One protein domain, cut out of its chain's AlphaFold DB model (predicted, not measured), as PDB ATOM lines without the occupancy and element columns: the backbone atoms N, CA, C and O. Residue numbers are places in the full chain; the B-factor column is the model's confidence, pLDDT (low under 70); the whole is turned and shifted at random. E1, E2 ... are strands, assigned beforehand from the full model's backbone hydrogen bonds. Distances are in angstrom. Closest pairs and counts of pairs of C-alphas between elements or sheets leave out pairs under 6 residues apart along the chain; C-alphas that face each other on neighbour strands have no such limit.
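AT A GLANCE: This is residues 236 to 289 of the 289 residues of an uncharacterized protein of Myxococcales bacterium (UniProt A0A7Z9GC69). With little regular structure, this is a thin rod: a narrow ribbon of two staggered hairpins, E1-E2 and E2-E3, has the looped residues 236 to 253 toward one end and the short pairing of 283 to 284 with 287 to 288 toward the other. The printed 54 residues have no named helix; 18 lie in E1, E2, E3, an all-strand antiparallel meander in that order, each strand neighbouring the one before. It is only just loose, close to extended: radius of gyration of the C-alphas 14.5 A, spans 46 by 17 by 13 A.

IN THESE COORDINATES: Find E2, residues 262 to 270, 24.9 A long, from C-alpha 262 at (15.714, -13.597, -45.174). E1, residues 254 to 259, spans 17.0 A; E3, residues 276 to 278, spans 6.6 A and ends at (12.830, 2.294, -44.095).

HOW THE PARTS SIT: Inner strand E2 pairs antiparallel with E1 over 262 to 267, at 142 degrees; look for N 257 and O 264, 2.8 A. Over 268 to 270 it pairs antiparallel with E3, at 149 degrees; see N 269 and O 277, 2.8 A.

THE WHOLE: The farthest C-alphas, Cys 242 and Ser 285, are 46.5 A apart. The printed part has no cut, both links are tight, and no printed residue is under 70 in pLDDT.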
ATOM      1  N   ASP A 236       4.487  13.699 -41.555       94.62
ATOM      2  CA  ASP A 236       3.846  14.364 -42.682       94.62
ATOM      3  C   ASP A 236       4.509  15.712 -43.007       94.62
ATOM      4  O   ASP A 236       4.208  16.304 -44.047       94.62
ATOM      5  N   GLY A 237       5.493  16.138 -42.205       94.81
ATOM      6  CA  GLY A 237       6.220  17.389 -42.388       94.81
ATOM      7  C   GLY A 237       5.439  18.620 -41.944       94.81
ATOM      8  O   GLY A 237       5.781  19.723 -42.380       94.81
ATOM      9  N   LEU A 238       4.390  18.439 -41.144       95.88
ATOM     10  CA  LEU A 238       3.632  19.492 -40.488       95.88
ATOM     11  C   LEU A 238       3.940  19.482 -38.986       95.88
ATOM     12  O   LEU A 238       4.383  18.484 -38.436       95.88
ATOM     13  N   ASP A 239       3.718  20.625 -38.348       97.00
ATOM     14  CA  ASP A 239       3.676  20.747 -36.891       97.00
ATOM     15  C   ASP A 239       2.209  20.576 -36.480       97.00
ATOM     16  O   ASP A 239       1.394  21.496 -36.624       97.00
ATOM     17  N   ASN A 240       1.837  19.357 -36.093       96.69
ATOM     18  CA  ASN A 240       0.439  18.996 -35.867       96.69
ATOM     19  C   ASN A 240      -0.073  19.449 -34.502       96.69
ATOM     20  O   ASN A 240      -1.283  19.621 -34.329       96.69
ATOM     21  N   ASN A 241       0.818  19.661 -33.540       96.56
ATOM     22  CA  ASN A 241       0.485  20.175 -32.219       96.56
ATOM     23  C   ASN A 241       0.759  21.681 -32.049       96.56
ATOM     24  O   ASN A 241       0.360  22.264 -31.035       96.56
ATOM     25  N   CYS A 242       1.341  22.320 -33.063       97.00
ATOM     26  CA  CYS A 242       1.651  23.742 -33.128       97.00
ATOM     27  C   CYS A 242       2.643  24.216 -32.047       97.00
ATOM     28  O   CYS A 242       2.515  25.340 -31.547       97.00
ATOM     29  N   ASN A 243       3.609  23.383 -31.645       95.25
ATOM     30  CA  ASN A 243       4.611  23.748 -30.634       95.25
ATOM     31  C   ASN A 243       5.872  24.422 -31.208       95.25
ATOM     32  O   ASN A 243       6.699  24.912 -30.435       95.25
ATOM     33  N   GLY A 244       5.990  24.506 -32.534       95.38
ATOM     34  CA  GLY A 244       7.098  25.135 -33.247       95.38
ATOM     35  C   GLY A 244       8.182  24.173 -33.738       95.38
ATOM     36  O   GLY A 244       9.059  24.617 -34.486       95.38
ATOM     37  N   ASP A 245       8.122  22.898 -33.362       95.44
ATOM     38  CA  ASP A 245       8.938  21.823 -33.916       95.44
ATOM     39  C   ASP A 245       8.094  20.986 -34.901       95.44
ATOM     40  O   ASP A 245       6.872  20.988 -34.851       95.44
ATOM     41  N   ILE A 246       8.746  20.361 -35.886       95.00
ATOM     42  CA  ILE A 246       8.073  19.561 -36.924       95.00
ATOM     43  C   ILE A 246       8.477  18.102 -36.754       95.00
ATOM     44  O   ILE A 246       9.676  17.807 -36.645       95.00
ATOM     45  N   ASP A 247       7.497  17.201 -36.851       93.75
ATOM     46  CA  ASP A 247       7.671  15.750 -36.789       93.75
ATOM     47  C   ASP A 247       8.426  15.269 -35.520       93.75
ATOM     48  O   ASP A 247       9.190  14.293 -35.555       93.75
ATOM     49  N   GLU A 248       8.267  15.949 -34.384       92.75
ATOM     50  CA  GLU A 248       8.956  15.641 -33.130       92.75
ATOM     51  C   GLU A 248       8.197  14.650 -32.243       92.75
ATOM     52  O   GLU A 248       7.006  14.396 -32.387       92.75
ATOM     53  N   GLY A 249       8.902  14.013 -31.302       86.75
ATOM     54  CA  GLY A 249       8.272  13.084 -30.355       86.75
ATOM     55  C   GLY A 249       7.625  11.847 -30.997       86.75
ATOM     56  O   GLY A 249       7.038  11.027 -30.288       86.75
ATOM     57  N   ILE A 250       7.757  11.676 -32.316       88.81
ATOM     58  CA  ILE A 250       7.248  10.522 -33.038       88.81
ATOM     59  C   ILE A 250       8.096   9.310 -32.657       88.81
ATOM     60  O   ILE A 250       9.322   9.323 -32.750       88.81
ATOM     61  N   LEU A 251       7.434   8.247 -32.200       80.25
ATOM     62  CA  LEU A 251       8.115   7.034 -31.764       80.25
ATOM     63  C   LEU A 251       8.885   6.393 -32.925       80.25
ATOM     64  O   LEU A 251       8.308   6.081 -33.971       80.25
ATOM     65  N   ASP A 252      10.170   6.122 -32.684       72.31
ATOM     66  CA  ASP A 252      11.020   5.330 -33.569       72.31
ATOM     67  C   ASP A 252      10.341   3.987 -33.864       72.31
ATOM     68  O   ASP A 252      10.246   3.098 -33.013       72.31
ATOM     69  N   THR A 253       9.839   3.838 -35.086       82.06
ATOM     70  CA  THR A 253       9.211   2.596 -35.539       82.06
ATOM     71  C   THR A 253      10.260   1.737 -36.240       82.06
ATOM     72  O   THR A 253      11.115   2.245 -36.961       82.06
ATOM     73  N   ILE A 254      10.231   0.422 -36.027       90.00
ATOM     74  CA  ILE A 254      11.126  -0.517 -36.716       90.00
ATOM     75  C   ILE A 254      10.445  -0.980 -38.004       90.00
ATOM     76  O   ILE A 254       9.287  -1.396 -37.981       90.00
ATOM     77  N   CYS A 255      11.174  -0.957 -39.114       92.50
ATOM     78  CA  CYS A 255      10.752  -1.554 -40.376       92.50
ATOM     79  C   CYS A 255      11.513  -2.853 -40.664       92.50
ATOM     80  O   CYS A 255      12.592  -3.098 -40.118       92.50
ATOM     81  N   VAL A 256      10.941  -3.687 -41.538       94.12
ATOM     82  CA  VAL A 256      11.522  -4.969 -41.951       94.12
ATOM     83  C   VAL A 256      11.528  -5.070 -43.471       94.12
ATOM     84  O   VAL A 256      10.480  -4.957 -44.100       94.12
ATOM     85  N   GLU A 257      12.696  -5.349 -44.040       93.69
ATOM     86  CA  GLU A 257      12.876  -5.711 -45.445       93.69
ATOM     87  C   GLU A 257      12.967  -7.233 -45.572       93.69
ATOM     88  O   GLU A 257      13.735  -7.877 -44.853       93.69
ATOM     89  N   LYS A 258      12.179  -7.825 -46.478       95.06
ATOM     90  CA  LYS A 258      12.070  -9.283 -46.640       95.06
ATOM     91  C   LYS A 258      12.212  -9.710 -48.092       95.06
ATOM     92  O   LYS A 258      11.490  -9.228 -48.962       95.06
ATOM     93  N   ASN A 259      13.063 -10.703 -48.337       92.12
ATOM     94  CA  ASN A 259      13.165 -11.380 -49.629       92.12
ATOM     95  C   ASN A 259      13.512 -12.876 -49.450       92.12
ATOM     96  O   ASN A 259      13.403 -13.426 -48.354       92.12
ATOM     97  N   GLU A 260      13.904 -13.558 -50.529       93.69
ATOM     98  CA  GLU A 260      14.276 -14.985 -50.507       93.69
ATOM     99  C   GLU A 260      15.495 -15.316 -49.621       93.69
ATOM    100  O   GLU A 260      15.662 -16.464 -49.214       93.69
ATOM    101  N   HIS A 261      16.325 -14.321 -49.292       90.25
ATOM    102  CA  HIS A 261      17.527 -14.463 -48.471       90.25
ATOM    103  C   HIS A 261      17.284 -14.218 -46.975       90.25
ATOM    104  O   HIS A 261      18.187 -14.453 -46.173       90.25
ATOM    105  N   GLY A 262      16.086 -13.777 -46.578       91.69
ATOM    106  CA  GLY A 262      15.714 -13.597 -45.174       91.69
ATOM    107  C   GLY A 262      14.973 -12.293 -44.893       91.69
ATOM    108  O   GLY A 262      14.330 -11.722 -45.773       91.69
ATOM    109  N   GLU A 263      15.059 -11.849 -43.639       94.75
ATOM    110  CA  GLU A 263      14.435 -10.633 -43.114       94.75
ATOM    111  C   GLU A 263      15.490  -9.786 -42.397       94.75
ATOM    112  O   GLU A 263      16.239 -10.299 -41.564       94.75
ATOM    113  N   CYS A 264      15.533  -8.495 -42.709       95.50
ATOM    114  CA  CYS A 264      16.436  -7.526 -42.099       95.50
ATOM    115  C   CYS A 264      15.625  -6.398 -41.474       95.50
ATOM    116  O   CYS A 264      14.694  -5.887 -42.089       95.50
ATOM    117  N   GLN A 265      15.975  -6.015 -40.247       95.25
ATOM    118  CA  GLN A 265      15.299  -4.948 -39.513       95.25
ATOM    119  C   GLN A 265      16.130  -3.667 -39.546       95.25
ATOM    120  O   GLN A 265      17.361  -3.719 -39.546       95.25
ATOM    121  N   GLY A 266      15.460  -2.520 -39.536       92.12
ATOM    122  CA  GLY A 266      16.098  -1.210 -39.471       92.12
ATOM    123  C   GLY A 266      15.152  -0.146 -38.923       92.12
ATOM    124  O   GLY A 266      13.953  -0.397 -38.794       92.12
ATOM    125  N   PRO A 267      15.673   1.037 -38.566       91.69
ATOM    126  CA  PRO A 267      14.833   2.130 -38.103       91.69
ATOM    127  C   PRO A 267      14.021   2.724 -39.261       91.69
ATOM    128  O   PRO A 267      14.496   2.798 -40.400       91.69
ATOM    129  N   MET A 268      12.807   3.178 -38.966       91.88
ATOM    130  CA  MET A 268      12.073   4.100 -39.825       91.88
ATOM    131  C   MET A 268      12.572   5.512 -39.556       91.88
ATOM    132  O   MET A 268      12.616   5.964 -38.417       91.88
ATOM    133  N   LEU A 269      12.956   6.205 -40.619       91.38
ATOM    134  CA  LEU A 269      13.379   7.593 -40.570       91.38
ATOM    135  C   LEU A 269      12.266   8.465 -41.137       91.38
ATOM    136  O   LEU A 269      11.866   8.268 -42.287       91.38
ATOM    137  N   CYS A 270      11.790   9.430 -40.354       92.44
ATOM    138  CA  CYS A 270      10.839  10.401 -40.869       92.44
ATOM    139  C   CYS A 270      11.522  11.345 -41.872       92.44
ATOM    140  O   CYS A 270      12.627  11.840 -41.631       92.44
ATOM    141  N   LYS A 271      10.889  11.555 -43.029       93.69
ATOM    142  CA  LYS A 271      11.335  12.475 -44.086       93.69
ATOM    143  C   LYS A 271      10.309  13.590 -44.342       93.69
ATOM    144  O   LYS A 271      10.239  14.100 -45.463       93.69
ATOM    145  N   GLY A 272       9.525  13.950 -43.326       91.75
ATOM    146  CA  GLY A 272       8.444  14.931 -43.409       91.75
ATOM    147  C   GLY A 272       7.421  14.565 -44.472       91.75
ATOM    148  O   GLY A 272       6.919  13.446 -44.494       91.75
ATOM    149  N   THR A 273       7.173  15.461 -45.427       94.69
ATOM    150  CA  THR A 273       6.194  15.238 -46.512       94.69
ATOM    151  C   THR A 273       6.508  14.038 -47.415       94.69
ATOM    152  O   THR A 273       5.613  13.523 -48.086       94.69
ATOM    153  N   ALA A 274       7.760  13.559 -47.442       93.31
ATOM    154  CA  ALA A 274       8.123  12.321 -48.140       93.31
ATOM    155  C   ALA A 274       7.722  11.050 -47.362       93.31
ATOM    156  O   ALA A 274       7.877   9.939 -47.873       93.31
ATOM    157  N   GLY A 275       7.193  11.212 -46.149       90.44
ATOM    158  CA  GLY A 275       6.747  10.154 -45.263       90.44
ATOM    159  C   GLY A 275       7.901   9.374 -44.649       90.44
ATOM    160  O   GLY A 275       9.030   9.849 -44.505       90.44
ATOM    161  N   TRP A 276       7.609   8.137 -44.272       91.56
ATOM    162  CA  TRP A 276       8.579   7.268 -43.633       91.56
ATOM    163  C   TRP A 276       9.498   6.563 -44.629       91.56
ATOM    164  O   TRP A 276       9.038   5.910 -45.565       91.56
ATOM    165  N   LEU A 277      10.802   6.599 -44.359       91.88
ATOM    166  CA  LEU A 277      11.813   5.837 -45.083       91.88
ATOM    167  C   LEU A 277      12.325   4.676 -44.226       91.88
ATOM    168  O   LEU A 277      12.862   4.894 -43.141       91.88
ATOM    169  N   CYS A 278      12.211   3.448 -44.735       93.00
ATOM    170  CA  CYS A 278      12.830   2.294 -44.095       93.00
ATOM    171  C   CYS A 278      14.341   2.277 -44.346       93.00
ATOM    172  O   CYS A 278      14.783   2.283 -45.493       93.00
ATOM    173  N   MET A 279      15.129   2.228 -43.272       92.75
ATOM    174  CA  MET A 279      16.594   2.158 -43.334       92.75
ATOM    175  C   MET A 279      17.125   0.736 -43.085       92.75
ATOM    176  O   MET A 279      18.288   0.566 -42.718       92.75
ATOM    177  N   ALA A 280      16.287  -0.294 -43.235       93.62
ATOM    178  CA  ALA A 280      16.737  -1.679 -43.156       93.62
ATOM    179  C   ALA A 280      17.581  -2.042 -44.387       93.62
ATOM    180  O   ALA A 280      17.271  -1.655 -45.514       93.62
ATOM    181  N   ALA A 281      18.653  -2.805 -44.172       92.50
ATOM    182  CA  ALA A 281      19.435  -3.356 -45.273       92.50
ATOM    183  C   ALA A 281      18.598  -4.368 -46.070       92.50
ATOM    184  O   ALA A 281      17.767  -5.079 -45.505       92.50
ATOM    185  N   ILE A 282      18.846  -4.480 -47.373       91.62
ATOM    186  CA  ILE A 282      18.202  -5.506 -48.197       91.62
ATOM    187  C   ILE A 282      18.844  -6.859 -47.846       91.62
ATOM    188  O   ILE A 282      20.068  -6.980 -47.946       91.62
ATOM    189  N   PRO A 283      18.072  -7.896 -47.464       94.00
ATOM    190  CA  PRO A 283      18.657  -9.183 -47.113       94.00
ATOM    191  C   PRO A 283      19.443  -9.782 -48.283       94.00
ATOM    192  O   PRO A 283      18.960  -9.842 -49.416       94.00
ATOM    193  N   SER A 284      20.656 -10.253 -48.007       91.31
ATOM    194  CA  SER A 284      21.526 -10.919 -48.975       91.31
ATOM    195  C   SER A 284      21.909 -12.310 -48.474       91.31
ATOM    196  O   SER A 284      21.756 -12.625 -47.293       91.31
ATOM    197  N   SER A 285      22.481 -13.150 -49.340       87.12
ATOM    198  CA  SER A 285      22.977 -14.477 -48.940       87.12
ATOM    199  C   SER A 285      24.063 -14.435 -47.853       87.12
ATOM    200  O   SER A 285      24.377 -15.469 -47.269       87.12
ATOM    201  N   GLN A 286      24.668 -13.268 -47.601       86.00
ATOM    202  CA  GLN A 286      25.675 -13.043 -46.558       86.00
ATOM    203  C   GLN A 286      25.096 -12.334 -45.315       86.00
ATOM    204  O   GLN A 286      25.856 -11.928 -44.439       86.00
ATOM    205  N   GLY A 287      23.766 -12.200 -45.226       84.00
ATOM    206  CA  GLY A 287      23.059 -11.502 -44.151       84.00
ATOM    207  C   GLY A 287      22.627 -10.081 -44.530       84.00
ATOM    208  O   GLY A 287      22.490  -9.753 -45.711       84.00
ATOM    209  N   CYS A 288      22.394  -9.252 -43.512       84.06
ATOM    210  CA  CYS A 288      22.008  -7.845 -43.639       84.06
ATOM    211  C   CYS A 288      23.269  -6.975 -43.751       84.06
ATOM    212  O   CYS A 288      23.873  -6.668 -42.725       84.06
ATOM    213  N   ASN A 289      23.683  -6.630 -44.974       75.88
ATOM    214  CA  ASN A 289      24.848  -5.781 -45.262       75.88
ATOM    215  C   ASN A 289      24.502  -4.708 -46.293       75.88
ATOM    216  O   ASN A 289      23.630  -4.988 -47.145       75.88
TER     217      ASN A 289